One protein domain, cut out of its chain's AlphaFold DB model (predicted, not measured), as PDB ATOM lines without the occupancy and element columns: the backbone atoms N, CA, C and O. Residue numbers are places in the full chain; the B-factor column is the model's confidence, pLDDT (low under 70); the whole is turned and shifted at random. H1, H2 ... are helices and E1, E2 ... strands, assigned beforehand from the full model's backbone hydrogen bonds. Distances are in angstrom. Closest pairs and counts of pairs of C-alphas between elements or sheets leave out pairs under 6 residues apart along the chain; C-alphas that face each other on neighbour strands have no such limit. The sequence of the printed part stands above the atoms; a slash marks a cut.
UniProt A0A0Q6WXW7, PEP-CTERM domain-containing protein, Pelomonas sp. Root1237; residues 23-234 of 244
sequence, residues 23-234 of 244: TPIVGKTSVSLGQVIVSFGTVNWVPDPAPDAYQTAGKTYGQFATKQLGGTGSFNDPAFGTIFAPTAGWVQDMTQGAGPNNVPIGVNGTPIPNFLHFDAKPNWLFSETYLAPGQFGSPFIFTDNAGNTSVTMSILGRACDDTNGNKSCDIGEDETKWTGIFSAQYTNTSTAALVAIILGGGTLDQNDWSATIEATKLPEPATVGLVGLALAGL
ATOM      1  N   THR A  23       2.101  37.589  21.333       71.56
ATOM      2  CA  THR A  23       2.577  38.534  22.352       71.56
ATOM      3  C   THR A  23       2.511  37.885  23.731       71.56
ATOM      4  O   THR A  23       1.428  37.443  24.116       71.56
ATOM      5  N   PRO A  24       3.598  37.884  24.530       82.62
ATOM      6  CA  PRO A  24       3.555  37.309  25.866       82.62
ATOM      7  C   PRO A  24       2.499  37.992  26.741       82.62
ATOM      8  O   PRO A  24       2.419  39.225  26.795       82.62
ATOM      9  N   ILE A  25       1.746  37.194  27.493       84.25
ATOM     10  CA  ILE A  25       0.782  37.678  28.482       84.25
ATOM     11  C   ILE A  25       1.554  38.101  29.741       84.25
ATOM     12  O   ILE A  25       2.156  37.280  30.429       84.25
ATOM     13  N   VAL A  26       1.590  39.401  30.045       86.94
ATOM     14  CA  VAL A  26       2.362  39.934  31.180       86.94
ATOM     15  C   VAL A  26       1.557  40.959  31.943       86.94
ATOM     16  O   VAL A  26       1.070  41.921  31.363       86.94
ATOM     17  N   GLY A  27       1.497  40.824  33.260       85.44
ATOM     18  CA  GLY A  27       0.861  41.806  34.126       85.44
ATOM     19  C   GLY A  27       0.118  41.153  35.273       85.44
ATOM     20  O   GLY A  27       0.306  39.975  35.565       85.44
ATOM     21  N   LYS A  28      -0.730  41.942  35.927       86.62
ATOM     22  CA  LYS A  28      -1.548  41.510  37.062       86.62
ATOM     23  C   LYS A  28      -2.989  41.922  36.852       86.62
ATOM     24  O   LYS A  28      -3.219  43.019  36.348       86.62
ATOM     25  N   THR A  29      -3.927  41.094  37.283       83.50
ATOM     26  CA  THR A  29      -5.355  41.405  37.317       83.50
ATOM     27  C   THR A  29      -6.001  40.833  38.570       83.50
ATOM     28  O   THR A  29      -5.548  39.819  39.102       83.50
ATOM     29  N   SER A  30      -7.051  41.488  39.053       82.31
ATOM     30  CA  SER A  30      -7.899  40.954  40.118       82.31
ATOM     31  C   SER A  30      -9.258  40.596  39.544       82.31
ATOM     32  O   SER A  30      -9.828  41.371  38.777       82.31
ATOM     33  N   VAL A  31      -9.790  39.442  39.932       76.19
ATOM     34  CA  VAL A  31     -11.104  38.960  39.505       76.19
ATOM     35  C   VAL A  31     -11.983  38.658  40.713       76.19
ATOM     36  O   VAL A  31     -11.511  38.146  41.727       76.19
ATOM     37  N   SER A  32     -13.268  38.975  40.611       76.06
ATOM     38  CA  SER A  32     -14.309  38.430  41.484       76.06
ATOM     39  C   SER A  32     -14.918  37.208  40.802       76.06
ATOM     40  O   SER A  32     -15.151  37.244  39.594       76.06
ATOM     41  N   LEU A  33     -15.119  36.130  41.557       68.62
ATOM     42  CA  LEU A  33     -15.557  34.825  41.044       68.62
ATOM     43  C   LEU A  33     -16.988  34.472  41.469       68.62
ATOM     44  O   LEU A  33     -17.519  33.456  41.040       68.62
ATOM     45  N   GLY A  34     -17.607  35.305  42.308       66.19
ATOM     46  CA  GLY A  34     -18.901  35.005  42.906       66.19
ATOM     47  C   GLY A  34     -18.797  33.948  44.002       66.19
ATOM     48  O   GLY A  34     -17.782  33.843  44.696       66.19
ATOM     49  N   GLN A  35     -19.878  33.197  44.176       66.56
ATOM     50  CA  GLN A  35     -20.027  32.232  45.255       66.56
ATOM     51  C   GLN A  35     -19.254  30.950  44.941       66.56
ATOM     52  O   GLN A  35     -19.140  30.551  43.790       66.56
ATOM     53  N   VAL A  36     -18.730  30.266  45.957       68.31
ATOM     54  CA  VAL A  36     -18.039  28.979  45.768       68.31
ATOM     55  C   VAL A  36     -18.449  28.012  46.855       68.31
ATOM     56  O   VAL A  36     -18.508  28.368  48.032       68.31
ATOM     57  N   ILE A  37     -18.698  26.778  46.444       71.06
ATOM     58  CA  ILE A  37     -18.971  25.644  47.308       71.06
ATOM     59  C   ILE A  37     -17.697  24.808  47.390       71.06
ATOM     60  O   ILE A  37     -17.196  24.285  46.394       71.06
ATOM     61  N   VAL A  38     -17.183  24.669  48.608       73.06
ATOM     62  CA  VAL A  38     -16.011  23.844  48.906       73.06
ATOM     63  C   VAL A  38     -16.455  22.634  49.718       73.06
ATOM     64  O   VAL A  38     -17.071  22.793  50.772       73.06
ATOM     65  N   SER A  39     -16.106  21.437  49.251       74.62
ATOM     66  CA  SER A  39     -16.281  20.172  49.978       74.62
ATOM     67  C   SER A  39     -15.042  19.291  49.862       74.62
ATOM     68  O   SER A  39     -14.054  19.648  49.216       74.62
ATOM     69  N   PHE A  40     -15.071  18.137  50.528       70.75
ATOM     70  CA  PHE A  40     -13.961  17.196  50.503       70.75
ATOM     71  C   PHE A  40     -13.632  16.761  49.069       70.75
ATOM     72  O   PHE A  40     -14.397  16.043  48.425       70.75
ATOM     73  N   GLY A  41     -12.479  17.214  48.578       68.75
ATOM     74  CA  GLY A  41     -11.982  16.884  47.247       68.75
ATOM     75  C   GLY A  41     -12.707  17.581  46.093       68.75
ATOM     76  O   GLY A  41     -12.532  17.150  44.958       68.75
ATOM     77  N   THR A  42     -13.508  18.627  46.326       72.31
ATOM     78  CA  THR A  42     -14.167  19.366  45.235       72.31
ATOM     79  C   THR A  42     -14.262  20.865  45.513       72.31
ATOM     80  O   THR A  42     -14.627  21.282  46.615       72.31
ATOM     81  N   VAL A  43     -14.009  21.665  44.478       73.25
ATOM     82  CA  VAL A  43     -14.282  23.105  44.417       73.25
ATOM     83  C   VAL A  43     -15.256  23.332  43.276       73.25
ATOM     84  O   VAL A  43     -14.929  23.030  42.129       73.25
ATOM     85  N   ASN A  44     -16.449  23.810  43.621       72.00
ATOM     86  CA  ASN A  44     -17.523  24.107  42.685       72.00
ATOM     87  C   ASN A  44     -17.833  25.605  42.746       72.00
ATOM     88  O   ASN A  44     -18.282  26.085  43.791       72.00
ATOM     89  N   TRP A  45     -17.566  26.351  41.681       68.06
ATOM     90  CA  TRP A  45     -17.884  27.783  41.651       68.06
ATOM     91  C   TRP A  45     -19.399  27.980  41.359       68.06
ATOM     92  O   TRP A  45     -20.097  27.044  40.995       68.06
ATOM     93  N   VAL A  46     -19.994  29.137  41.654       60.97
ATOM     94  CA  VAL A  46     -21.458  29.398  41.630       60.97
ATOM     95  C   VAL A  46     -21.653  30.876  41.233       60.97
ATOM     96  O   VAL A  46     -20.990  31.732  41.822       60.97
ATOM     97  N   PRO A  47     -22.515  31.228  40.246       52.41
ATOM     98  CA  PRO A  47     -23.919  30.802  40.137       52.41
ATOM     99  C   PRO A  47     -24.324  30.170  38.794       52.41
ATOM    100  O   PRO A  47     -23.812  30.555  37.750       52.41
ATOM    101  N   ASP A  48     -25.308  29.260  38.800       53.38
ATOM    102  CA  ASP A  48     -26.031  28.889  37.570       53.38
ATOM    103  C   ASP A  48     -27.269  29.786  37.426       53.38
ATOM    104  O   ASP A  48     -28.213  29.676  38.220       53.38
ATOM    105  N   PRO A  49     -27.230  30.753  36.491       41.75
ATOM    106  CA  PRO A  49     -28.349  30.863  35.562       41.75
ATOM    107  C   PRO A  49     -27.934  31.407  34.178       41.75
ATOM    108  O   PRO A  49     -27.841  32.620  33.999       41.75
ATOM    109  N   ALA A  50     -27.764  30.520  33.193       36.59
ATOM    110  CA  ALA A  50     -28.356  30.612  31.842       36.59
ATOM    111  C   ALA A  50     -27.790  29.509  30.914       36.59
ATOM    112  O   ALA A  50     -26.584  29.255  30.913       36.59
ATOM    113  N   PRO A  51     -28.636  28.849  30.098       37.53
ATOM    114  CA  PRO A  51     -28.237  27.825  29.137       37.53
ATOM    115  C   PRO A  51     -27.577  28.458  27.901       37.53
ATOM    116  O   PRO A  51     -28.102  28.391  26.790       37.53
ATOM    117  N   ASP A  52     -26.411  29.066  28.079       36.38
ATOM    118  CA  ASP A  52     -25.685  29.714  26.993       36.38
ATOM    119  C   ASP A  52     -24.716  28.705  26.354       36.38
ATOM    120  O   ASP A  52     -23.624  28.447  26.847       36.38
ATOM    121  N   ALA A  53     -25.192  28.078  25.270       35.47
ATOM    122  CA  ALA A  53     -24.509  27.452  24.119       35.47
ATOM    123  C   ALA A  53     -23.279  26.516  24.276       35.47
ATOM    124  O   ALA A  53     -22.914  25.878  23.288       35.47
ATOM    125  N   TYR A  54     -22.676  26.334  25.451       36.31
ATOM    126  CA  TYR A  54     -21.563  25.393  25.665       36.31
ATOM    127  C   TYR A  54     -21.912  24.209  26.576       36.31
ATOM    128  O   TYR A  54     -21.081  23.322  26.788       36.31
ATOM    129  N   GLN A  55     -23.167  24.105  27.025       35.19
ATOM    130  CA  GLN A  55     -23.687  22.884  27.639       35.19
ATOM    131  C   GLN A  55     -23.941  21.819  26.563       35.19
ATOM    132  O   GLN A  55     -25.052  21.650  26.061       35.19
ATOM    133  N   THR A  56     -22.906  21.064  26.191       30.25
ATOM    134  CA  THR A  56     -23.131  19.786  25.508       30.25
ATOM    135  C   THR A  56     -23.581  18.771  26.553       30.25
ATOM    136  O   THR A  56     -22.818  18.387  27.440       30.25
ATOM    137  N   ALA A  57     -24.855  18.384  26.455       29.08
ATOM    138  CA  ALA A  57     -25.541  17.437  27.326       29.08
ATOM    139  C   ALA A  57     -24.641  16.250  27.720       29.08
ATOM    140  O   ALA A  57     -24.155  15.506  26.868       29.08
ATOM    141  N   GLY A  58     -24.409  16.112  29.028       35.44
ATOM    142  CA  GLY A  58     -23.537  15.099  29.633       35.44
ATOM    143  C   GLY A  58     -22.262  15.643  30.289       35.44
ATOM    144  O   GLY A  58     -21.503  14.854  30.848       35.44
ATOM    145  N   LYS A  59     -22.004  16.956  30.233       39.16
ATOM    146  CA  LYS A  59     -20.777  17.570  30.758       39.16
ATOM    147  C   LYS A  59     -21.067  18.943  31.369       39.16
ATOM    148  O   LYS A  59     -21.357  19.889  30.645       39.16
ATOM    149  N   THR A  60     -20.954  19.080  32.684       40.81
ATOM    150  CA  THR A  60     -20.783  20.392  33.318       40.81
ATOM    151  C   THR A  60     -19.296  20.712  33.268       40.81
ATOM    152  O   THR A  60     -18.529  20.304  34.135       40.81
ATOM    153  N   TYR A  61     -18.859  21.418  32.228       42.19
ATOM    154  CA  TYR A  61     -17.514  21.999  32.207       42.19
ATOM    155  C   TYR A  61     -17.370  23.194  33.167       42.19
ATOM    156  O   TYR A  61     -16.379  23.900  33.051       42.19
ATOM    157  N   GLY A  62     -18.334  23.414  34.080       45.47
ATOM    158  CA  GLY A  62     -18.222  24.292  35.249       45.47
ATOM    159  C   GLY A  62     -17.463  25.577  34.958       45.47
ATOM    160  O   GLY A  62     -16.399  25.786  35.525       45.47
ATOM    161  N   GLN A  63     -17.944  26.350  33.983       51.78
ATOM    162  CA  GLN A  63     -17.329  27.599  33.551       51.78
ATOM    163  C   GLN A  63     -18.066  28.734  34.248       51.78
ATOM    164  O   GLN A  63     -19.238  28.967  33.961       51.78
ATOM    165  N   PHE A  64     -17.396  29.421  35.171       56.56
ATOM    166  CA  PHE A  64     -18.054  30.427  36.005       56.56
ATOM    167  C   PHE A  64     -17.557  31.819  35.713       56.56
ATOM    168  O   PHE A  64     -16.352  32.063  35.754       56.56
ATOM    169  N   ALA A  65     -18.506  32.716  35.447       59.88
ATOM    170  CA  ALA A  65     -18.242  34.093  35.081       59.88
ATOM    171  C   ALA A  65     -17.307  34.761  36.095       59.88
ATOM    172  O   ALA A  65     -17.633  34.930  37.270       59.88
ATOM    173  N   THR A  66     -16.141  35.177  35.621       63.03
ATOM    174  CA  THR A  66     -15.253  36.054  36.371       63.03
ATOM    175  C   THR A  66     -15.588  37.499  36.047       63.03
ATOM    176  O   THR A  66     -15.965  37.830  34.922       63.03
ATOM    177  N   LYS A  67     -15.418  38.389  37.018       67.12
ATOM    178  CA  LYS A  67     -15.480  39.833  36.805       67.12
ATOM    179  C   LYS A  67     -14.123  40.445  37.092       67.12
ATOM    180  O   LYS A  67     -13.695  40.479  38.245       67.12
ATOM    181  N   GLN A  68     -13.465  40.972  36.066       65.56
ATOM    182  CA  GLN A  68     -12.219  41.710  36.235       65.56
ATOM    183  C   GLN A  68     -12.468  43.045  36.953       65.56
ATOM    184  O   GLN A  68     -13.306  43.848  36.551       65.56
ATOM    185  N   LEU A  69     -11.711  43.282  38.022       63.72
ATOM    186  CA  LEU A  69     -11.799  44.470  38.877       63.72
ATOM    187  C   LEU A  69     -10.746  45.534  38.525       63.72
ATOM    188  O   LEU A  69     -10.800  46.653  39.031       63.72
ATOM    189  N   GLY A  70      -9.791  45.189  37.661       72.06
ATOM    190  CA  GLY A  70      -8.711  46.057  37.197       72.06
ATOM    191  C   GLY A  70      -7.477  45.245  36.816       72.06
ATOM    192  O   GLY A  70      -7.341  44.096  37.233       72.06
ATOM    193  N   GLY A  71      -6.582  45.819  36.009       78.69
ATOM    194  CA  GLY A  71      -5.371  45.126  35.581       78.69
ATOM    195  C   GLY A  71      -4.226  46.046  35.162       78.69
ATOM    196  O   GLY A  71      -4.369  47.259  35.057       78.69
ATOM    197  N   THR A  72      -3.061  45.444  34.945       84.00
ATOM    198  CA  THR A  72      -1.823  46.081  34.472       84.00
ATOM    199  C   THR A  72      -1.238  45.282  33.308       84.00
ATOM    200  O   THR A  72      -1.585  44.114  33.120       84.00
ATOM    201  N   GLY A  73      -0.328  45.883  32.536       85.62
ATOM    202  CA  GLY A  73       0.309  45.207  31.400       85.62
ATOM    203  C   GLY A  73      -0.716  44.754  30.356       85.62
ATOM    204  O   GLY A  73      -1.616  45.522  30.019       85.62
ATOM    205  N   SER A  74      -0.609  43.511  29.887       83.88
ATOM    206  CA  SER A  74      -1.542  42.883  28.944       83.88
ATOM    207  C   SER A  74      -2.988  42.889  29.463       83.88
ATOM    208  O   SER A  74      -3.914  42.972  28.665       83.88
ATOM    209  N   PHE A  75      -3.206  42.877  30.784       82.44
ATOM    210  CA  PHE A  75      -4.546  42.918  31.387       82.44
ATOM    211  C   PHE A  75      -5.160  44.326  31.469       82.44
ATOM    212  O   PHE A  75      -6.298  44.461  31.907       82.44
ATOM    213  N   ASN A  76      -4.424  45.377  31.088       81.31
ATOM    214  CA  ASN A  76      -4.939  46.750  30.991       81.31
ATOM    215  C   ASN A  76      -5.436  47.085  29.568       81.31
ATOM    216  O   ASN A  76      -5.567  48.256  29.208       81.31
ATOM    217  N   ASP A  77      -5.645  46.068  28.728       74.94
ATOM    218  CA  ASP A  77      -6.156  46.243  27.372       74.94
ATOM    219  C   ASP A  77      -7.595  46.808  27.408       74.94
ATOM    220  O   ASP A  77      -8.432  46.303  28.162       74.94
ATOM    221  N   PRO A  78      -7.920  47.833  26.598       69.81
ATOM    222  CA  PRO A  78      -9.273  48.380  26.494       69.81
ATOM    223  C   PRO A  78     -10.359  47.350  26.151       69.81
ATOM    224  O   PRO A  78     -11.524  47.590  26.461       69.81
ATOM    225  N   ALA A  79     -10.001  46.217  25.539       67.75
ATOM    226  CA  ALA A  79     -10.897  45.089  25.284       67.75
ATOM    227  C   ALA A  79     -11.472  44.478  26.574       67.75
ATOM    228  O   ALA A  79     -12.551  43.897  26.536       67.75
ATOM    229  N   PHE A  80     -10.801  44.656  27.716       65.81
ATOM    230  CA  PHE A  80     -11.321  44.299  29.041       65.81
ATOM    231  C   PHE A  80     -12.256  45.373  29.644       65.81
ATOM    232  O   PHE A  80     -12.706  45.235  30.780       65.81
ATOM    233  N   GLY A  81     -12.531  46.478  28.937       54.09
ATOM    234  CA  GLY A  81     -13.362  47.584  29.426       54.09
ATOM    235  C   GLY A  81     -14.852  47.221  29.500       54.09
ATOM    236  O   GLY A  81     -15.368  46.496  28.665       54.09
ATOM    237  N   THR A  82     -15.667  47.704  30.436       46.03
ATOM    238  CA  THR A  82     -15.457  48.556  31.617       46.03
ATOM    239  C   THR A  82     -15.322  47.676  32.869       46.03
ATOM    240  O   THR A  82     -15.666  46.501  32.819       46.03
ATOM    241  N   ILE A  83     -14.927  48.237  34.022       45.69
ATOM    242  CA  ILE A  83     -14.833  47.574  35.355       45.69
ATOM    243  C   ILE A  83     -16.146  46.840  35.783       45.69
ATOM    244  O   ILE A  83     -16.226  46.211  36.839       45.69
ATOM    245  N   PHE A  84     -17.202  46.898  34.962       43.31
ATOM    246  CA  PHE A  84     -18.534  46.342  35.176       43.31
ATOM    247  C   PHE A  84     -19.074  45.474  34.023       43.31
ATOM    248  O   PHE A  84     -20.265  45.170  34.043       43.31
ATOM    249  N   ALA A  85     -18.262  45.047  33.045       45.81
ATOM    250  CA  ALA A  85     -18.721  44.041  32.081       45.81
ATOM    251  C   ALA A  85     -19.031  42.719  32.831       45.81
ATOM    252  O   ALA A  85     -18.172  42.236  33.571       45.81
ATOM    253  N   PRO A  86     -20.257  42.167  32.719       44.22
ATOM    254  CA  PRO A  86     -20.744  41.092  33.593       44.22
ATOM    255  C   PRO A  86     -20.064  39.730  33.383       44.22
ATOM    256  O   PRO A  86     -20.224  38.855  34.229       44.22
ATOM    257  N   THR A  87     -19.263  39.569  32.327       56.09
ATOM    258  CA  THR A  87     -18.540  38.327  32.033       56.09
ATOM    259  C   THR A  87     -17.177  38.685  31.445       56.09
ATOM    260  O   THR A  87     -17.073  39.060  30.280       56.09
ATOM    261  N   ALA A  88     -16.130  38.670  32.270       60.56
ATOM    262  CA  ALA A  88     -14.754  38.895  31.825       60.56
ATOM    263  C   ALA A  88     -14.083  37.597  31.347       60.56
ATOM    264  O   ALA A  88     -13.026  37.652  30.722       60.56
ATOM    265  N   GLY A  89     -14.682  36.438  31.632       70.31
ATOM    266  CA  GLY A  89     -14.100  35.128  31.383       70.31
ATOM    267  C   GLY A  89     -14.669  34.056  32.296       70.31
ATOM    268  O   GLY A  89     -15.646  34.312  32.999       70.31
ATOM    269  N   TRP A  90     -14.021  32.896  32.359       74.44
ATOM    270  CA  TRP A  90     -14.453  31.791  33.209       74.44
ATOM    271  C   TRP A  90     -13.304  31.019  33.863       74.44
ATOM    272  O   TRP A  90     -12.187  30.999  33.350       74.44
ATOM    273  N   VAL A  91     -13.587  30.394  35.011       76.62
ATOM    274  CA  VAL A  91     -12.691  29.456  35.716       76.62
ATOM    275  C   VAL A  91     -13.322  28.070  35.725       76.62
ATOM    276  O   VAL A  91     -14.538  27.970  35.875       76.62
ATOM    277  N   GLN A  92     -12.506  27.032  35.550       77.62
ATOM    278  CA  GLN A  92     -12.919  25.631  35.592       77.62
ATOM    279  C   GLN A  92     -13.092  25.125  37.037       77.62
ATOM    280  O   GLN A  92     -12.284  25.417  37.924       77.62
ATOM    281  N   ASP A  93     -14.119  24.305  37.267       72.94
ATOM    282  CA  ASP A  93     -14.268  23.519  38.499       72.94
ATOM    283  C   ASP A  93     -13.118  22.541  38.741       72.94
ATOM    284  O   ASP A  93     -12.515  21.998  37.813       72.94
ATOM    285  N   MET A  94     -12.889  22.231  40.018       76.69
ATOM    286  CA  MET A  94     -11.838  21.314  40.443       76.69
ATOM    287  C   MET A  94     -12.436  20.125  41.186       76.69
ATOM    288  O   MET A  94     -13.172  20.285  42.159       76.69
ATOM    289  N   THR A  95     -12.069  18.913  40.790       71.56
ATOM    290  CA  THR A  95     -12.337  17.697  41.563       71.56
ATOM    291  C   THR A  95     -11.027  16.963  41.839       71.56
ATOM    292  O   THR A  95     -10.079  17.076  41.081       71.56
ATOM    293  N   GLN A  96     -10.924  16.235  42.947       61.34
ATOM    294  CA  GLN A  96      -9.732  15.453  43.321       61.34
ATOM    295  C   GLN A  96      -9.864  13.973  42.899       61.34
ATOM    296  O   GLN A  96      -8.962  13.161  43.103       61.34
ATOM    297  N   GLY A  97     -11.027  13.591  42.361       64.19
ATOM    298  CA  GLY A  97     -11.329  12.235  41.907       64.19
ATOM    299  C   GLY A  97     -11.001  12.028  40.430       64.19
ATOM    300  O   GLY A  97     -10.928  12.978  39.659       64.19
ATOM    301  N   ALA A  98     -10.856  10.768  40.009       58.59
ATOM    302  CA  ALA A  98     -10.613  10.431  38.608       58.59
ATOM    303  C   ALA A  98     -11.725  10.996  37.700       58.59
ATOM    304  O   ALA A  98     -12.894  10.638  37.834       58.59
ATOM    305  N   GLY A  99     -11.354  11.877  36.771       63.06
ATOM    306  CA  GLY A  99     -12.293  12.541  35.874       63.06
ATOM    307  C   GLY A  99     -11.646  13.666  35.058       63.06
ATOM    308  O   GLY A  99     -10.483  13.998  35.279       63.06
ATOM    309  N   PRO A 100     -12.388  14.261  34.110       55.41
ATOM    310  CA  PRO A 100     -11.891  15.335  33.243       55.41
ATOM    311  C   PRO A 100     -11.615  16.663  33.973       55.41
ATOM    312  O   PRO A 100     -10.898  17.495  33.433       55.41
ATOM    313  N   ASN A 101     -12.147  16.838  35.189       62.00
ATOM    314  CA  ASN A 101     -11.908  17.999  36.059       62.00
ATOM    315  C   ASN A 101     -10.952  17.658  37.216       62.00
ATOM    316  O   ASN A 101     -10.904  18.378  38.212       62.00
ATOM    317  N   ASN A 102     -10.246  16.526  37.113       72.12
ATOM    318  CA  ASN A 102      -9.338  16.091  38.158       72.12
ATOM    319  C   ASN A 102      -8.144  17.036  38.238       72.12
ATOM    320  O   ASN A 102      -7.324  17.016  37.323       72.12
ATOM    321  N   VAL A 103      -8.017  17.773  39.336       77.94
ATOM    322  CA  VAL A 103      -6.839  18.572  39.657       77.94
ATOM    323  C   VAL A 103      -6.080  17.914  40.813       77.94
ATOM    324  O   VAL A 103      -6.499  18.018  41.973       77.94
ATOM    325  N   PRO A 104      -4.960  17.221  40.535       80.38
ATOM    326  CA  PRO A 104      -4.090  16.704  41.579       80.38
ATOM    327  C   PRO A 104      -3.516  17.834  42.437       80.38
ATOM    328  O   PRO A 104      -3.092  18.866  41.930       80.38
ATOM    329  N   ILE A 105      -3.403  17.604  43.746       86.62
ATOM    330  CA  ILE A 105      -2.560  18.456  44.592       86.62
ATOM    331  C   ILE A 105      -1.097  18.160  44.258       86.62
ATOM    332  O   ILE A 105      -0.675  17.000  44.248       86.62
ATOM    333  N   GLY A 106      -0.304  19.208  44.055       87.56
ATOM    334  CA  GLY A 106       1.095  19.106  43.670       87.56
ATOM    335  C   GLY A 106       1.292  19.268  42.166       87.56
ATOM    336  O   GLY A 106       0.621  20.066  41.526       87.56
ATOM    337  N   VAL A 107       2.299  18.583  41.618       87.19
ATOM    338  CA  VAL A 107       2.711  18.743  40.214       87.19
ATOM    339  C   VAL A 107       1.844  17.890  39.299       87.19
ATOM    340  O   VAL A 107       1.771  16.671  39.471       87.19
ATOM    341  N   ASN A 108       1.294  18.512  38.258       82.38
ATOM    342  CA  ASN A 108       0.543  17.815  37.224       82.38
ATOM    343  C   ASN A 108       1.484  17.387  36.100       82.38
ATOM    344  O   ASN A 108       2.042  18.213  35.380       82.38
ATOM    345  N   GLY A 109       1.645  16.072  35.922       78.69
ATOM    346  CA  GLY A 109       2.462  15.522  34.833       78.69
ATOM    347  C   GLY A 109       1.929  15.878  33.440       78.69
ATOM    348  O   GLY A 109       2.700  15.953  32.489       78.69
ATOM    349  N   THR A 110       0.622  16.131  33.331       82.00
ATOM    350  CA  THR A 110      -0.017  16.711  32.144       82.00
ATOM    351  C   THR A 110      -0.762  17.970  32.576       82.00
ATOM    352  O   THR A 110      -1.619  17.863  33.453       82.00
ATOM    353  N   PRO A 111      -0.451  19.145  32.010       84.06
ATOM    354  CA  PRO A 111      -1.144  20.378  32.359       84.06
ATOM    355  C   PRO A 111      -2.630  20.304  32.036       84.06
ATOM    356  O   PRO A 111      -3.013  19.748  31.007       84.06
ATOM    357  N   ILE A 112      -3.443  20.884  32.910       82.62
ATOM    358  CA  ILE A 112      -4.896  20.917  32.784       82.62
ATOM    359  C   ILE A 112      -5.241  22.147  31.944       82.62
ATOM    360  O   ILE A 112      -4.989  23.273  32.386       82.62
ATOM    361  N   PRO A 113      -5.701  21.963  30.696       81.25
ATOM    362  CA  PRO A 113      -5.875  23.067  29.765       81.25
ATOM    363  C   PRO A 113      -7.115  23.888  30.111       81.25
ATOM    364  O   PRO A 113      -8.111  23.347  30.578       81.25
ATOM    365  N   ASN A 114      -7.076  25.181  29.782       76.25
ATOM    366  CA  ASN A 114      -8.202  26.111  29.924       76.25
ATOM    367  C   ASN A 114      -8.782  26.168  31.342       76.25
ATOM    368  O   ASN A 114      -9.991  26.238  31.516       76.25
ATOM    369  N   PHE A 115      -7.920  26.152  32.352       82.75
ATOM    370  CA  PHE A 115      -8.341  26.326  33.734       82.75
ATOM    371  C   PHE A 115      -8.932  27.724  33.979       82.75
ATOM    372  O   PHE A 115      -9.913  27.875  34.702       82.75
ATOM    373  N   LEU A 116      -8.335  28.750  33.368       84.44
ATOM    374  CA  LEU A 116      -8.838  30.121  33.359       84.44
ATOM    375  C   LEU A 116      -8.903  30.615  31.909       84.44
ATOM    376  O   LEU A 116      -8.047  30.304  31.077       84.44
ATOM    377  N   HIS A 117      -9.927  31.397  31.610       80.06
ATOM    378  CA  HIS A 117     -10.155  31.982  30.299       80.06
ATOM    379  C   HIS A 117     -10.663  33.407  30.443       80.06
ATOM    380  O   HIS A 117     -11.362  33.705  31.410       80.06
ATOM    381  N   PHE A 118     -10.358  34.266  29.471       77.94
ATOM    382  CA  PHE A 118     -10.919  35.609  29.389       77.94
ATOM    383  C   PHE A 118     -11.642  35.805  28.057       77.94
ATOM    384  O   PHE A 118     -11.007  35.794  27.008       77.94
ATOM    385  N   ASP A 119     -12.950  36.064  28.090       74.88
ATOM    386  CA  ASP A 119     -13.772  36.158  26.870       74.88
ATOM    387  C   ASP A 119     -13.373  37.352  25.986       74.88
ATOM    388  O   ASP A 119     -13.504  37.317  24.764       74.88
ATOM    389  N   ALA A 120     -12.821  38.408  26.596       73.88
ATOM    390  CA  ALA A 120     -12.263  39.562  25.888       73.88
ATOM    391  C   ALA A 120     -11.003  39.225  25.063       73.88
ATOM    392  O   ALA A 120     -10.622  39.988  24.170       73.88
ATOM    393  N   LYS A 121     -10.344  38.101  25.374       77.94
ATOM    394  CA  LYS A 121      -9.139  37.576  24.721       77.94
ATOM    395  C   LYS A 121      -9.291  36.058  24.540       77.94
ATOM    396  O   LYS A 121      -8.639  35.290  25.244       77.94
ATOM    397  N   PRO A 122     -10.146  35.607  23.604       72.44
ATOM    398  CA  PRO A 122     -10.539  34.200  23.491       72.44
ATOM    399  C   PRO A 122      -9.403  33.264  23.043       72.44
ATOM    400  O   PRO A 122      -9.526  32.046  23.114       72.44
ATOM    401  N   ASN A 123      -8.300  33.830  22.569       78.69
ATOM    402  CA  ASN A 123      -7.051  33.143  22.273       78.69
ATOM    403  C   ASN A 123      -6.179  32.921  23.518       78.69
ATOM    404  O   ASN A 123      -5.248  32.132  23.473       78.69
ATOM    405  N   TRP A 124      -6.432  33.584  24.647       85.69
ATOM    406  CA  TRP A 124      -5.627  33.363  25.843       85.69
ATOM    407  C   TRP A 124      -6.049  32.083  26.560       85.69
ATOM    408  O   TRP A 124      -7.183  31.950  27.031       85.69
ATOM    409  N   LEU A 125      -5.104  31.158  26.690       85.88
ATOM    410  CA  LEU A 125      -5.298  29.884  27.370       85.88
ATOM    411  C   LEU A 125      -4.457  29.863  28.639       85.88
ATOM    412  O   LEU A 125      -3.232  29.924  28.565       85.88
ATOM    413  N   PHE A 126      -5.092  29.723  29.802       88.62
ATOM    414  CA  PHE A 126      -4.393  29.551  31.074       88.62
ATOM    415  C   PHE A 126      -4.522  28.094  31.495       88.62
ATOM    416  O   PHE A 126      -5.575  27.651  31.944       88.62
ATOM    417  N   SER A 127      -3.445  27.335  31.324       88.81
ATOM    418  CA  SER A 127      -3.373  25.941  31.757       88.81
ATOM    419  C   SER A 127      -2.784  25.851  33.154       88.81
ATOM    420  O   SER A 127      -1.810  26.538  33.459       88.81
ATOM    421  N   GLU A 128      -3.317  24.965  33.978       89.56
ATOM    422  CA  GLU A 128      -2.838  24.707  35.330       89.56
ATOM    423  C   GLU A 128      -1.801  23.574  35.326       89.56
ATOM    424  O   GLU A 128      -1.977  22.533  34.693       89.56
ATOM    425  N   THR A 129      -0.664  23.797  35.982       91.06
ATOM    426  CA  THR A 129       0.458  22.840  36.028       91.06
ATOM    427  C   THR A 129       0.790  22.398  37.446       91.06
ATOM    428  O   THR A 129       1.458  21.377  37.630       91.06
ATOM    429  N   TYR A 130       0.356  23.168  38.443       92.25
ATOM    430  CA  TYR A 130       0.609  22.877  39.838       92.25
ATOM    431  C   TYR A 130      -0.440  23.521  40.740       92.25
ATOM    432  O   TYR A 130      -0.614  24.742  40.736       92.25
ATOM    433  N   LEU A 131      -1.040  22.701  41.594       91.25
ATOM    434  CA  LEU A 131      -1.884  23.137  42.693       91.25
ATOM    435  C   LEU A 131      -1.084  23.072  43.995       91.25
ATOM    436  O   LEU A 131      -0.619  22.001  44.399       91.25
ATOM    437  N   ALA A 132      -0.914  24.208  44.670       91.31
ATOM    438  CA  ALA A 132      -0.133  24.255  45.898       91.31
ATOM    439  C   ALA A 132      -0.782  23.403  47.004       91.31
ATOM    440  O   ALA A 132      -1.987  23.522  47.240       91.31
ATOM    441  N   PRO A 133      -0.009  22.563  47.718       89.19
ATOM    442  CA  PRO A 133      -0.520  21.874  48.886       89.19
ATOM    443  C   PRO A 133      -0.788  22.894  49.993       89.19
ATOM    444  O   PRO A 133       0.061  23.728  50.316       89.19
ATOM    445  N   GLY A 134      -1.973  22.802  50.579       87.06
ATOM    446  CA  GLY A 134      -2.364  23.552  51.757       87.06
ATOM    447  C   GLY A 134      -2.256  22.695  53.015       87.06
ATOM    448  O   GLY A 134      -1.316  21.921  53.209       87.06
ATOM    449  N   GLN A 135      -3.236  22.845  53.894       86.69
ATOM    450  CA  GLN A 135      -3.328  22.143  55.167       86.69
ATOM    451  C   GLN A 135      -4.285  20.947  55.068       86.69
ATOM    452  O   GLN A 135      -5.159  20.888  54.201       86.69
ATOM    453  N   PHE A 136      -4.125  19.981  55.976       81.62
ATOM    454  CA  PHE A 136      -5.039  18.839  56.143       81.62
ATOM    455  C   PHE A 136      -5.243  17.974  54.883       81.62
ATOM    456  O   PHE A 136      -6.306  17.395  54.692       81.62
ATOM    457  N   GLY A 137      -4.233  17.885  54.008       76.25
ATOM    458  CA  GLY A 137      -4.336  17.128  52.753       76.25
ATOM    459  C   GLY A 137      -5.224  17.791  51.691       76.25
ATOM    460  O   GLY A 137      -5.622  17.134  50.733       76.25
ATOM    461  N   SER A 138      -5.526  19.080  51.861       80.56
ATOM    462  CA  SER A 138      -6.289  19.911  50.928       80.56
ATOM    463  C   SER A 138      -5.390  20.990  50.302       80.56
ATOM    464  O   SER A 138      -4.299  21.239  50.821       80.56
ATOM    465  N   PRO A 139      -5.813  21.663  49.217       85.12
ATOM    466  CA  PRO A 139      -5.082  22.803  48.657       85.12
ATOM    467  C   PRO A 139      -5.310  24.119  49.424       85.12
ATOM    468  O   PRO A 139      -4.816  25.171  49.019       85.12
ATOM    469  N   PHE A 140      -6.074  24.087  50.521       88.06
ATOM    470  CA  PHE A 140      -6.493  25.279  51.247       88.06
ATOM    471  C   PHE A 140      -5.555  25.611  52.402       88.06
ATOM    472  O   PHE A 140      -5.207  24.753  53.216       88.06
ATOM    473  N   ILE A 141      -5.190  26.883  52.505       91.00
ATOM    474  CA  ILE A 141      -4.496  27.450  53.657       91.00
ATOM    475  C   ILE A 141      -5.501  28.299  54.425       91.00
ATOM    476  O   ILE A 141      -6.034  29.273  53.885       91.00
ATOM    477  N   PHE A 142      -5.732  27.938  55.684       90.81
ATOM    478  CA  PHE A 142      -6.611  28.661  56.592       90.81
ATOM    479  C   PHE A 142      -5.777  29.580  57.484       90.81
ATOM    480  O   PHE A 142      -4.732  29.187  58.004       90.81
ATOM    481  N   THR A 143      -6.213  30.826  57.650       93.12
ATOM    482  CA  THR A 143      -5.585  31.794  58.559       93.12
ATOM    483  C   THR A 143      -6.659  32.426  59.430       93.12
ATOM    484  O   THR A 143      -7.580  33.058  58.918       93.12
ATOM    485  N   ASP A 144      -6.536  32.257  60.745       91.94
ATOM    486  CA  ASP A 144      -7.451  32.854  61.715       91.94
ATOM    487  C   ASP A 144      -7.045  34.294  62.046       91.94
ATOM    488  O   ASP A 144      -5.877  34.599  62.290       91.94
ATOM    489  N   ASN A 145      -8.036  35.178  62.117       88.06
ATOM    490  CA  ASN A 145      -7.893  36.553  62.566       88.06
ATOM    491  C   ASN A 145      -9.080  36.949  63.453       88.06
ATOM    492  O   ASN A 145     -10.160  37.284  62.962       88.06
ATOM    493  N   ALA A 146      -8.865  36.910  64.771       85.81
ATOM    494  CA  ALA A 146      -9.810  37.385  65.787       85.81
ATOM    495  C   ALA A 146     -11.254  36.849  65.635       85.81
ATOM    496  O   ALA A 146     -12.216  37.596  65.786       85.81
ATOM    497  N   GLY A 147     -11.409  35.552  65.339       80.94
ATOM    498  CA  GLY A 147     -12.723  34.910  65.169       80.94
ATOM    499  C   GLY A 147     -13.272  34.929  63.738       80.94
ATOM    500  O   GLY A 147     -14.372  34.437  63.506       80.94
ATOM    501  N   ASN A 148     -12.501  35.455  62.788       88.25
ATOM    502  CA  ASN A 148     -12.723  35.282  61.355       88.25
ATOM    503  C   ASN A 148     -11.651  34.352  60.785       88.25
ATOM    504  O   ASN A 148     -10.540  34.300  61.314       88.25
ATOM    505  N   THR A 149     -11.945  33.692  59.672       91.62
ATOM    506  CA  THR A 149     -10.976  32.851  58.966       91.62
ATOM    507  C   THR A 149     -10.881  33.283  57.512       91.62
ATOM    508  O   THR A 149     -11.887  33.360  56.812       91.62
ATOM    509  N   SER A 150      -9.669  33.541  57.027       91.00
ATOM    510  CA  SER A 150      -9.408  33.658  55.593       91.00
ATOM    511  C   SER A 150      -8.931  32.324  55.038       91.00
ATOM    512  O   SER A 150      -8.064  31.680  55.634       91.00
ATOM    513  N   VAL A 151      -9.460  31.944  53.882       90.12
ATOM    514  CA  VAL A 151      -9.052  30.751  53.141       90.12
ATOM    515  C   VAL A 151      -8.356  31.200  51.872       90.12
ATOM    516  O   VAL A 151      -8.855  32.080  51.173       90.12
ATOM    517  N   THR A 152      -7.202  30.608  51.578       92.06
ATOM    518  CA  THR A 152      -6.453  30.876  50.348       92.06
ATOM    519  C   THR A 152      -6.075  29.584  49.637       92.06
ATOM    520  O   THR A 152      -5.832  28.562  50.278       92.06
ATOM    521  N   MET A 153      -6.022  29.639  48.309       90.94
ATOM    522  CA  MET A 153      -5.571  28.566  47.428       90.94
ATOM    523  C   MET A 153      -4.669  29.172  46.353       90.94
ATOM    524  O   MET A 153      -4.977  30.229  45.806       90.94
ATOM    525  N   SER A 154      -3.542  28.521  46.065       93.31
ATOM    526  CA  SER A 154      -2.577  29.000  45.071       93.31
ATOM    527  C   SER A 154      -2.417  28.002  43.937       93.31
ATOM    528  O   SER A 154      -2.186  26.816  44.169       93.31
ATOM    529  N   ILE A 155      -2.503  28.513  42.716       92.62
ATOM    530  CA  ILE A 155      -2.393  27.752  41.479       92.62
ATOM    531  C   ILE A 155      -1.272  28.353  40.648       92.62
ATOM    532  O   ILE A 155      -1.166  29.573  40.526       92.62
ATOM    533  N   LEU A 156      -0.437  27.494  40.076       94.38
ATOM    534  CA  LEU A 156       0.572  27.872  39.102       94.38
ATOM    535  C   LEU A 156       0.262  27.205  37.773       94.38
ATOM    536  O   LEU A 156      -0.317  26.118  37.700       94.38
ATOM    537  N   GLY A 157       0.710  27.852  36.710       92.56
ATOM    538  CA  GLY A 157       0.445  27.358  35.385       92.56
ATOM    539  C   GLY A 157       1.247  28.038  34.297       92.56
ATOM    540  O   GLY A 157       2.179  28.813  34.540       92.56
ATOM    541  N   ARG A 158       0.845  27.727  33.071       91.56
ATOM    542  CA  ARG A 158       1.334  28.366  31.855       91.56
ATOM    543  C   ARG A 158       0.195  29.037  31.115       91.56
ATOM    544  O   ARG A 158      -0.918  28.514  31.092       91.56
ATOM    545  N   ALA A 159       0.476  30.206  30.575       91.12
ATOM    546  CA  ALA A 159      -0.449  30.970  29.776       91.12
ATOM    547  C   ALA A 159       0.169  31.214  28.405       91.12
ATOM    548  O   ALA A 159       1.341  31.586  28.316       91.12
ATOM    549  N   CYS A 160      -0.608  30.991  27.360       89.38
ATOM    550  CA  CYS A 160      -0.206  31.230  25.984       89.38
ATOM    551  C   CYS A 160      -1.319  31.971  25.248       89.38
ATOM    552  O   CYS A 160      -2.487  31.927  25.641       89.38
ATOM    553  N   ASP A 161      -0.922  32.676  24.199       86.75
ATOM    554  CA  ASP A 161      -1.832  33.262  23.227       86.75
ATOM    555  C   ASP A 161      -1.917  32.296  22.032       86.75
ATOM    556  O   ASP A 161      -0.985  32.201  21.231       86.75
ATOM    557  N   ASP A 162      -3.014  31.537  21.988       83.25
ATOM    558  CA  ASP A 162      -3.347  30.557  20.957       83.25
ATOM    559  C   ASP A 162      -3.748  31.261  19.663       83.25
ATOM    560  O   ASP A 162      -4.911  31.572  19.384       83.25
ATOM    561  N   THR A 163      -2.732  31.522  18.854       78.38
ATOM    562  CA  THR A 163      -2.881  32.196  17.563       78.38
ATOM    563  C   THR A 163      -3.518  31.306  16.497       78.38
ATOM    564  O   THR A 163      -3.895  31.798  15.430       78.38
ATOM    565  N   ASN A 164      -3.638  30.005  16.764       78.31
ATOM    566  CA  ASN A 164      -4.040  29.001  15.788       78.31
ATOM    567  C   ASN A 164      -5.434  28.390  16.078       78.31
ATOM    568  O   ASN A 164      -6.016  27.734  15.209       78.31
ATOM    569  N   GLY A 165      -6.000  28.684  17.249       73.19
ATOM    570  CA  GLY A 165      -7.344  28.324  17.687       73.19
ATOM    571  C   GLY A 165      -7.517  26.855  18.078       73.19
ATOM    572  O   GLY A 165      -8.658  26.379  18.136       73.19
ATOM    573  N   ASN A 166      -6.433  26.106  18.298       76.69
ATOM    574  CA  ASN A 166      -6.492  24.678  18.613       76.69
ATOM    575  C   ASN A 166      -6.672  24.364  20.108       76.69
ATOM    576  O   ASN A 166      -6.793  23.190  20.470       76.69
ATOM    577  N   LYS A 167      -6.747  25.390  20.961       72.56
ATOM    578  CA  LYS A 167      -6.910  25.292  22.416       72.56
ATOM    579  C   LYS A 167      -5.759  24.555  23.112       72.56
ATOM    580  O   LYS A 167      -5.978  23.887  24.126       72.56
ATOM    581  N   SER A 168      -4.549  24.670  22.577       75.25
ATOM    582  CA  SER A 168      -3.308  24.120  23.120       75.25
ATOM    583  C   SER A 168      -2.211  25.180  23.077       75.25
ATOM    584  O   SER A 168      -2.186  25.995  22.170       75.25
ATOM    585  N   CYS A 169      -1.291  25.151  24.048       78.56
ATOM    586  CA  CYS A 169      -0.061  25.938  23.948       78.56
ATOM    587  C   CYS A 169       0.946  25.188  23.079       78.56
ATOM    588  O   CYS A 169       1.480  24.157  23.508       78.56
ATOM    589  N   ASP A 170       1.213  25.705  21.886       79.56
ATOM    590  CA  ASP A 170       2.099  25.062  20.918       79.56
ATOM    591  C   ASP A 170       3.532  25.607  20.946       79.56
ATOM    592  O   ASP A 170       3.820  26.692  21.437       79.56
ATOM    593  N   ILE A 171       4.469  24.853  20.358       72.56
ATOM    594  CA  ILE A 171       5.906  25.197  20.326       72.56
ATOM    595  C   ILE A 171       6.226  26.507  19.578       72.56
ATOM    596  O   ILE A 171       7.344  27.010  19.670       72.56
ATOM    597  N   GLY A 172       5.274  27.033  18.803       72.00
ATOM    598  CA  GLY A 172       5.394  28.306  18.092       72.00
ATOM    599  C   GLY A 172       4.803  29.500  18.844       72.00
ATOM    600  O   GLY A 172       4.837  30.607  18.310       72.00
ATOM    601  N   GLU A 173       4.249  29.281  20.034       82.69
ATOM    602  CA  GLU A 173       3.531  30.294  20.800       82.69
ATOM    603  C   GLU A 173       4.338  30.751  22.011       82.69
ATOM    604  O   GLU A 173       5.110  29.998  22.611       82.69
ATOM    605  N   ASP A 174       4.144  32.015  22.375       82.25
ATOM    606  CA  ASP A 174       4.841  32.624  23.495       82.25
ATOM    607  C   ASP A 174       4.201  32.147  24.797       82.25
ATOM    608  O   ASP A 174       3.099  32.548  25.182       82.25
ATOM    609  N   GLU A 175       4.927  31.279  25.492       87.88
ATOM    610  CA  GLU A 175       4.534  30.793  26.802       87.88
ATOM    611  C   GLU A 175       4.933  31.806  27.883       87.88
ATOM    612  O   GLU A 175       6.034  32.369  27.921       87.88
ATOM    613  N   THR A 176       4.034  32.005  28.833       90.81
ATOM    614  CA  THR A 176       4.257  32.796  30.039       90.81
ATOM    615  C   THR A 176       3.886  31.970  31.253       90.81
ATOM    616  O   THR A 176       3.013  31.109  31.197       90.81
ATOM    617  N   LYS A 177       4.559  32.200  32.377       91.81
ATOM    618  CA  LYS A 177       4.136  31.596  33.641       91.81
ATOM    619  C   LYS A 177       3.008  32.427  34.206       91.81
ATOM    620  O   LYS A 177       3.150  33.650  34.257       91.81
ATOM    621  N   TRP A 178       1.960  31.784  34.699       93.19
ATOM    622  CA  TRP A 178       0.956  32.475  35.496       93.19
ATOM    623  C   TRP A 178       0.819  31.866  36.886       93.19
ATOM    624  O   TRP A 178       1.080  30.682  37.104       93.19
ATOM    625  N   THR A 179       0.406  32.716  37.814       94.31
ATOM    626  CA  THR A 179       0.081  32.380  39.194       94.31
ATOM    627  C   THR A 179      -1.285  32.965  39.509       94.31
ATOM    628  O   THR A 179      -1.518  34.147  39.258       94.31
ATOM    629  N   GLY A 180      -2.178  32.158  40.073       92.50
ATOM    630  CA  GLY A 180      -3.455  32.595  40.621       92.50
ATOM    631  C   GLY A 180      -3.507  32.367  42.122       92.50
ATOM    632  O   GLY A 180      -3.293  31.249  42.585       92.50
ATOM    633  N   ILE A 181      -3.810  33.416  42.883       92.94
ATOM    634  CA  ILE A 181      -4.079  33.324  44.320       92.94
ATOM    635  C   ILE A 181      -5.560  33.594  44.529       92.94
ATOM    636  O   ILE A 181      -6.005  34.727  44.367       92.94
ATOM    637  N   PHE A 182      -6.296  32.548  44.880       90.81
ATOM    638  CA  PHE A 182      -7.730  32.543  45.135       90.81
ATOM    639  C   PHE A 182      -7.965  32.681  46.635       90.81
ATOM    640  O   PHE A 182      -7.269  32.045  47.428       90.81
ATOM    641  N   SER A 183      -8.925  33.507  47.039       90.69
ATOM    642  CA  SER A 183      -9.198  33.753  48.450       90.69
ATOM    643  C   SER A 183     -10.657  34.071  48.749       90.69
ATOM    644  O   SER A 183     -11.343  34.696  47.937       90.69
ATOM    645  N   ALA A 184     -11.079  33.694  49.954       89.06
ATOM    646  CA  ALA A 184     -12.345  34.074  50.567       89.06
ATOM    647  C   ALA A 184     -12.168  34.351  52.063       89.06
ATOM    648  O   ALA A 184     -11.180  33.942  52.684       89.06
ATOM    649  N   GLN A 185     -13.141  35.046  52.647       88.94
ATOM    650  CA  GLN A 185     -13.188  35.330  54.078       88.94
ATOM    651  C   GLN A 185     -14.496  34.822  54.675       88.94
ATOM    652  O   GLN A 185     -15.570  35.070  54.138       88.94
ATOM    653  N   TYR A 186     -14.381  34.152  55.816       87.88
ATOM    654  CA  TYR A 186     -15.487  33.632  56.604       87.88
ATOM    655  C   TYR A 186     -15.536  34.409  57.912       87.88
ATOM    656  O   TYR A 186     -14.610  34.349  58.727       87.88
ATOM    657  N   THR A 187     -16.610  35.164  58.114       90.00
ATOM    658  CA  THR A 187     -16.802  35.928  59.349       90.00
ATOM    659  C   THR A 187     -17.405  35.061  60.444       90.00
ATOM    660  O   THR A 187     -18.237  34.201  60.155       90.00
ATOM    661  N   ASN A 188     -17.034  35.312  61.701       88.75
ATOM    662  CA  ASN A 188     -17.578  34.615  62.879       88.75
ATOM    663  C   ASN A 188     -17.461  33.080  62.825       88.75
ATOM    664  O   ASN A 188     -18.240  32.367  63.457       88.75
ATOM    665  N   THR A 189     -16.500  32.570  62.062       88.69
ATOM    666  CA  THR A 189     -16.255  31.140  61.895       88.69
ATOM    667  C   THR A 189     -14.775  30.895  62.122       88.69
ATOM    668  O   THR A 189     -13.951  31.664  61.638       88.69
ATOM    669  N   SER A 190     -14.437  29.854  62.885       90.81
ATOM    670  CA  SER A 190     -13.048  29.471  63.144       90.81
ATOM    671  C   SER A 190     -12.546  28.456  62.121       90.81
ATOM    672  O   SER A 190     -13.330  27.678  61.569       90.81
ATOM    673  N   THR A 191     -11.222  28.369  61.952       89.56
ATOM    674  CA  THR A 191     -10.597  27.334  61.113       89.56
ATOM    675  C   THR A 191     -11.052  25.934  61.522       89.56
ATOM    676  O   THR A 191     -11.382  25.116  60.667       89.56
ATOM    677  N   ALA A 192     -11.142  25.656  62.827       88.69
ATOM    678  CA  ALA A 192     -11.584  24.356  63.326       88.69
ATOM    679  C   ALA A 192     -13.015  24.004  62.882       88.69
ATOM    680  O   ALA A 192     -13.275  22.853  62.539       88.69
ATOM    681  N   ALA A 193     -13.925  24.983  62.851       88.38
ATOM    682  CA  ALA A 193     -15.294  24.774  62.390       88.38
ATOM    683  C   ALA A 193     -15.350  24.499  60.878       88.38
ATOM    684  O   ALA A 193     -15.991  23.536  60.461       88.38
ATOM    685  N   LEU A 194     -14.624  25.278  60.065       87.25
ATOM    686  CA  LEU A 194     -14.563  25.070  58.610       87.25
ATOM    687  C   LEU A 194     -13.967  23.702  58.256       87.25
ATOM    688  O   LEU A 194     -14.520  22.965  57.442       87.25
ATOM    689  N   VAL A 195     -12.863  23.332  58.906       85.38
ATOM    690  CA  VAL A 195     -12.207  22.037  58.690       85.38
ATOM    691  C   VAL A 195     -13.116  20.886  59.122       85.38
ATOM    692  O   VAL A 195     -13.205  19.892  58.407       85.38
ATOM    693  N   ALA A 196     -13.835  21.018  60.243       85.94
ATOM    694  CA  ALA A 196     -14.790  20.004  60.686       85.94
ATOM    695  C   ALA A 196     -15.932  19.793  59.678       85.94
ATOM    696  O   ALA A 196     -16.320  18.650  59.442       85.94
ATOM    697  N   ILE A 197     -16.430  20.864  59.047       84.00
ATOM    698  CA  ILE A 197     -17.444  20.773  57.987       84.00
ATOM    699  C   ILE A 197     -16.887  20.009  56.782       84.00
ATOM    700  O   ILE A 197     -17.498  19.033  56.350       84.00
ATOM    701  N   ILE A 198     -15.712  20.402  56.274       80.06
ATOM    702  CA  ILE A 198     -15.103  19.770  55.091       80.06
ATOM    703  C   ILE A 198     -14.798  18.289  55.357       80.06
ATOM    704  O   ILE A 198     -15.167  17.431  54.558       80.06
ATOM    705  N   LEU A 199     -14.150  17.965  56.481       80.25
ATOM    706  CA  LEU A 199     -13.795  16.583  56.831       80.25
ATOM    707  C   LEU A 199     -15.019  15.725  57.172       80.25
ATOM    708  O   LEU A 199     -14.992  14.514  56.968       80.25
ATOM    709  N   GLY A 200     -16.095  16.342  57.664       77.00
ATOM    710  CA  GLY A 200     -17.381  15.687  57.900       77.00
ATOM    711  C   GLY A 200     -18.169  15.376  56.623       77.00
ATOM    712  O   GLY A 200     -19.272  14.844  56.721       77.00
ATOM    713  N   GLY A 201     -17.638  15.709  55.438       69.12
ATOM    714  CA  GLY A 201     -18.324  15.552  54.153       69.12
ATOM    715  C   GLY A 201     -19.365  16.639  53.871       69.12
ATOM    716  O   GLY A 201     -20.156  16.504  52.939       69.12
ATOM    717  N   GLY A 202     -19.383  17.703  54.675       74.31
ATOM    718  CA  GLY A 202     -20.206  18.880  54.447       74.31
ATOM    719  C   GLY A 202     -19.626  19.797  53.371       74.31
ATOM    720  O   GLY A 202     -18.535  19.585  52.837       74.31
ATOM    721  N   THR A 203     -20.383  20.845  53.071       74.00
ATOM    722  CA  THR A 203     -19.962  21.942  52.197       74.00
ATOM    723  C   THR A 203     -19.864  23.215  53.018       74.00
ATOM    724  O   THR A 203     -20.653  23.421  53.942       74.00
ATOM    725  N   LEU A 204     -18.879  24.055  52.714       75.69
ATOM    726  CA  LEU A 204     -18.845  25.402  53.270       75.69
ATOM    727  C   LEU A 204     -20.008  26.227  52.707       75.69
ATOM    728  O   LEU A 204     -20.397  26.032  51.553       75.69
ATOM    729  N   ASP A 205     -20.511  27.169  53.508       68.69
ATOM    730  CA  ASP A 205     -21.513  28.130  53.047       68.69
ATOM    731  C   ASP A 205     -21.018  28.855  51.786       68.69
ATOM    732  O   ASP A 205     -19.813  29.085  51.612       68.69
ATOM    733  N   GLN A 206     -21.954  29.232  50.912       64.62
ATOM    734  CA  GLN A 206     -21.658  30.038  49.732       64.62
ATOM    735  C   GLN A 206     -21.055  31.373  50.174       64.62
ATOM    736  O   GLN A 206     -21.722  32.188  50.807       64.62
ATOM    737  N   ASN A 207     -19.784  31.584  49.845       68.25
ATOM    738  CA  ASN A 207     -19.053  32.805  50.167       68.25
ATOM    739  C   ASN A 207     -18.414  33.376  48.909       68.25
ATOM    740  O   ASN A 207     -18.093  32.624  47.990       68.25
ATOM    741  N   ASP A 208     -18.240  34.694  48.881       77.19
ATOM    742  CA  ASP A 208     -17.659  35.383  47.735       77.19
ATOM    743  C   ASP A 208     -16.148  35.141  47.667       77.19
ATOM    744  O   ASP A 208     -15.400  35.475  48.593       77.19
ATOM    745  N   TRP A 209     -15.689  34.587  46.543       80.75
ATOM    746  CA  TRP A 209     -14.270  34.419  46.249       80.75
ATOM    747  C   TRP A 209     -13.757  35.505  45.309       80.75
ATOM    748  O   TRP A 209     -14.438  36.011  44.411       80.75
ATOM    749  N   SER A 210     -12.487  35.836  45.501       81.69
ATOM    750  CA  SER A 210     -11.721  36.691  44.604       81.69
ATOM    751  C   SER A 210     -10.380  36.050  44.293       81.69
ATOM    752  O   SER A 210      -9.881  35.236  45.075       81.69
ATOM    753  N   ALA A 211      -9.782  36.417  43.167       85.69
ATOM    754  CA  ALA A 211      -8.439  35.983  42.833       85.69
ATOM    755  C   ALA A 211      -7.567  37.122  42.320       85.69
ATOM    756  O   ALA A 211      -8.041  38.055  41.674       85.69
ATOM    757  N   THR A 212      -6.270  37.023  42.599       88.31
ATOM    758  CA  THR A 212      -5.236  37.818  41.932       88.31
ATOM    759  C   THR A 212      -4.483  36.914  40.974       88.31
ATOM    760  O   THR A 212      -3.917  35.906  41.395       88.31
ATOM    761  N   ILE A 213      -4.485  37.284  39.700       89.88
ATOM    762  CA  ILE A 213      -3.804  36.576  38.623       89.88
ATOM    763  C   ILE A 213      -2.600  37.406  38.198       89.88
ATOM    764  O   ILE A 213      -2.720  38.601  37.932       89.88
ATOM    765  N   GLU A 214      -1.438  36.776  38.125       91.06
ATOM    766  CA  GLU A 214      -0.196  37.387  37.672       91.06
ATOM    767  C   GLU A 214       0.424  36.531  36.577       91.06
ATOM    768  O   GLU A 214       0.624  35.339  36.778       91.06
ATOM    769  N   ALA A 215       0.750  37.145  35.441       88.56
ATOM    770  CA  ALA A 215       1.452  36.506  34.338       88.56
ATOM    771  C   ALA A 215       2.820  37.166  34.130       88.56
ATOM    772  O   ALA A 215       2.952  38.395  34.136       88.56
ATOM    773  N   THR A 216       3.855  36.346  33.967       88.25
ATOM    774  CA  THR A 216       5.249  36.775  33.839       88.25
ATOM    775  C   THR A 216       5.916  36.066  32.670       88.25
ATOM    776  O   THR A 216       5.686  34.880  32.422       88.25
ATOM    777  N   LYS A 217       6.773  36.790  31.940       83.38
ATOM    778  CA  LYS A 217       7.508  36.201  30.817       83.38
ATOM    779  C   LYS A 217       8.426  35.086  31.303       83.38
ATOM    780  O   LYS A 217       9.143  35.245  32.294       83.38
ATOM    781  N   LEU A 218       8.455  33.991  30.551       76.81
ATOM    782  CA  LEU A 218       9.534  33.020  30.635       76.81
ATOM    783  C   LEU A 218      10.809  33.662  30.061       76.81
ATOM    784  O   LEU A 218      10.753  34.247  28.980       76.81
ATOM    785  N   PRO A 219      11.959  33.603  30.756       68.56
ATOM    786  CA  PRO A 219      13.220  34.041  30.171       68.56
ATOM    787  C   PRO A 219      13.507  33.214  28.913       68.56
ATOM    788  O   PRO A 219      13.704  32.002  29.003       68.56
ATOM    789  N   GLU A 220      13.510  33.850  27.743       62.81
ATOM    790  CA  GLU A 220      13.699  33.131  26.485       62.81
ATOM    791  C   GLU A 220      15.110  32.513  26.409       62.81
ATOM    792  O   GLU A 220      16.108  33.198  26.693       62.81
ATOM    793  N   PRO A 221      15.240  31.256  25.936       58.19
ATOM    794  CA  PRO A 221      16.537  30.638  25.660       58.19
ATOM    795  C   PRO A 221      17.357  31.424  24.631       58.19
ATOM    796  O   PRO A 221      18.586  31.384  24.660       58.19
ATOM    797  N   ALA A 222      16.697  32.171  23.737       60.19
ATOM    798  CA  ALA A 222      17.345  32.987  22.718       60.19
ATOM    799  C   ALA A 222      18.197  34.110  23.325       60.19
ATOM    800  O   ALA A 222      19.292  34.368  22.833       60.19
ATOM    801  N   THR A 223      17.776  34.714  24.442       58.19
ATOM    802  CA  THR A 223      18.598  35.685  25.184       58.19
ATOM    803  C   THR A 223      19.880  35.047  25.711       58.19
ATOM    804  O   THR A 223      20.953  35.638  25.611       58.19
ATOM    805  N   VAL A 224      19.799  33.809  26.207       63.31
ATOM    806  CA  VAL A 224      20.973  33.040  26.656       63.31
ATOM    807  C   VAL A 224      21.861  32.673  25.466       63.31
ATOM    808  O   VAL A 224      23.081  32.802  25.544       63.31
ATOM    809  N   GLY A 225      21.256  32.287  24.342       63.66
ATOM    810  CA  GLY A 225      21.952  32.003  23.091       63.66
ATOM    811  C   GLY A 225      22.680  33.224  22.531       63.66
ATOM    812  O   GLY A 225      23.850  33.118  22.176       63.66
ATOM    813  N   LEU A 226      22.037  34.394  22.514       70.75
ATOM    814  CA  LEU A 226      22.604  35.659  22.042       70.75
ATOM    815  C   LEU A 226      23.723  36.149  22.966       70.75
ATOM    816  O   LEU A 226      24.765  36.577  22.480       70.75
ATOM    817  N   VAL A 227      23.549  36.037  24.288       74.19
ATOM    818  CA  VAL A 227      24.614  36.316  25.263       74.19
ATOM    819  C   VAL A 227      25.784  35.349  25.060       74.19
ATOM    820  O   VAL A 227      26.933  35.783  25.014       74.19
ATOM    821  N   GLY A 228      25.514  34.061  24.842       72.75
ATOM    822  CA  GLY A 228      26.530  33.060  24.510       72.75
ATOM    823  C   GLY A 228      27.280  33.379  23.211       72.75
ATOM    824  O   GLY A 228      28.508  33.316  23.175       72.75
ATOM    825  N   LEU A 229      26.568  33.796  22.163       76.50
ATOM    826  CA  LEU A 229      27.140  34.211  20.877       76.50
ATOM    827  C   LEU A 229      27.954  35.503  20.997       76.50
ATOM    828  O   LEU A 229      29.036  35.601  20.418       76.50
ATOM    829  N   ALA A 230      27.480  36.470  21.781       75.00
ATOM    830  CA  ALA A 230      28.197  37.706  22.064       75.00
ATOM    831  C   ALA A 230      29.502  37.429  22.826       75.00
ATOM    832  O   ALA A 230      30.556  37.951  22.459       75.00
ATOM    833  N   LEU A 231      29.466  36.549  23.831       77.94
ATOM    834  CA  LEU A 231      30.648  36.123  24.583       77.94
ATOM    835  C   LEU A 231      31.633  35.336  23.710       77.94
ATOM    836  O   LEU A 231      32.836  35.603  23.751       77.94
ATOM    837  N   ALA A 232      31.144  34.420  22.870       77.69
ATOM    838  CA  ALA A 232      31.977  33.711  21.903       77.69
ATOM    839  C   ALA A 232      32.643  34.694  20.924       77.69
ATOM    840  O   ALA A 232      33.856  34.638  20.712       77.69
ATOM    841  N   GLY A 233      31.877  35.650  20.389       79.44
ATOM    842  CA  GLY A 233      32.371  36.706  19.506       79.44
ATOM    843  C   GLY A 233      33.457  37.573  20.151       79.44
ATOM    844  O   GLY A 233      34.492  37.830  19.529       79.44
ATOM    845  N   LEU A 234      33.278  37.963  21.416       79.94
ATOM    846  CA  LEU A 234      34.281  38.701  22.192       79.94
ATOM    847  C   LEU A 234      35.547  37.867  22.447       79.94
ATOM    848  O   LEU A 234      36.658  38.383  22.299       79.94
TER     849      LEU A 234
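Overview. This is residues 23 to 234 of the 244 residues of the protein "PEP-CTERM domain-containing protein" of Pelomonas sp. Root1237 (UniProt A0A0Q6WXW7). A closed barrel of eight antiparallel strands makes the body, and helix H3, residues 221 to 234, sticks out from it as a free arm. H2 sits outside the barrel, away from H3, short H1 lies beside E1, and E2 and E7 are extra strands paired onto E1 and E8. The printed part has 212 residues, with three named helices and ten named strands in the order E1 E2 E3 H1 E4 E5 E6 E7 E8 E9 H2 E10 H3; the class is mixed. The whole is compact, with a radius of gyration of the C-alphas of 18.9 A, but elongated, spanning 65 by 40 by 35 A.

Arrangement. Round the ring run E1 (residues 27 to 39), E3 (63 to 71), E4 (89 to 92), E5 (106 to 117), E6 (124 to 131), E8 (148 to 161), E9 (175 to 186), E10 (207 to 217) and back to E1. Pairs within hydrogen-bond range are N 32 and O 67 at 2.8 A, N 66 and O 89 at 2.8 A, N 92 and O 115 at 2.9 A, N 108 and O 129 at 2.9 A, N 127 and O 158 at 2.8 A, N 155 and O 180 at 2.9 A, N 181 and O 212 at 2.9 A, and N 29 and O 213 at 2.8 A. E4, E5 and E6 form a meander, each strand the antiparallel neighbour of the one before. E7 (residues 141 to 145), E8 and E9 form another, with N 143 and O 150 at 2.9 A. E2 (residues 42 to 46) forms a hairpin with E1, with N 37 and O 44 at 2.8 A. E1 bends by 77 degrees at residue 35, and E5 by 103 degrees at residue 109. H2 (residues 191 to 199) is on the barrel, outside it, at a height over the sheet of 8.1 A; its closest C-alphas to E7 are Thr 191 and Phe 142, 6.2 A apart. H1 (residues 73 to 76) is only just at the sheet's level, at 3.8 A; the C-alphas of Gly 73 and Gly 27 of E1, the closest, are 4.4 A apart. H3 (residues 221 to 234) is not on the barrel. In H2 and H3 every O i to N i+4 pair is within hydrogen-bond range; H1 is too short for one.

Along the chain. E1 begins at C-alpha 27 (0.861, 41.806, 34.126) and is 31.8 A long. E8 is 39.7 A, E9 36.0 A, E10 33.0 A, E5 21.7 A, E3 21.3 A and E6 20.1 A; E7 is 13.2 A, E2 12.9 A and E4 10.5 A. H2 is 12.0 A, H1 5.5 A and H3 19.8 A, ending at C-alpha 234 (34.281, 38.701, 22.192).

Size, cuts and confidence. The C-alphas of Gly 200 and Leu 234, the two farthest apart, are 66.9 A from each other. Without H3 the body spans 48 by 40 by 36 A. The printed part has no cut. The links E2 to E3, H1 to E4, E4 to E5 and E8 to E9 are long. The mean pLDDT of the printed part is 75.3, with 58 residues under 70, among them 45 to 69 and 78 to 88.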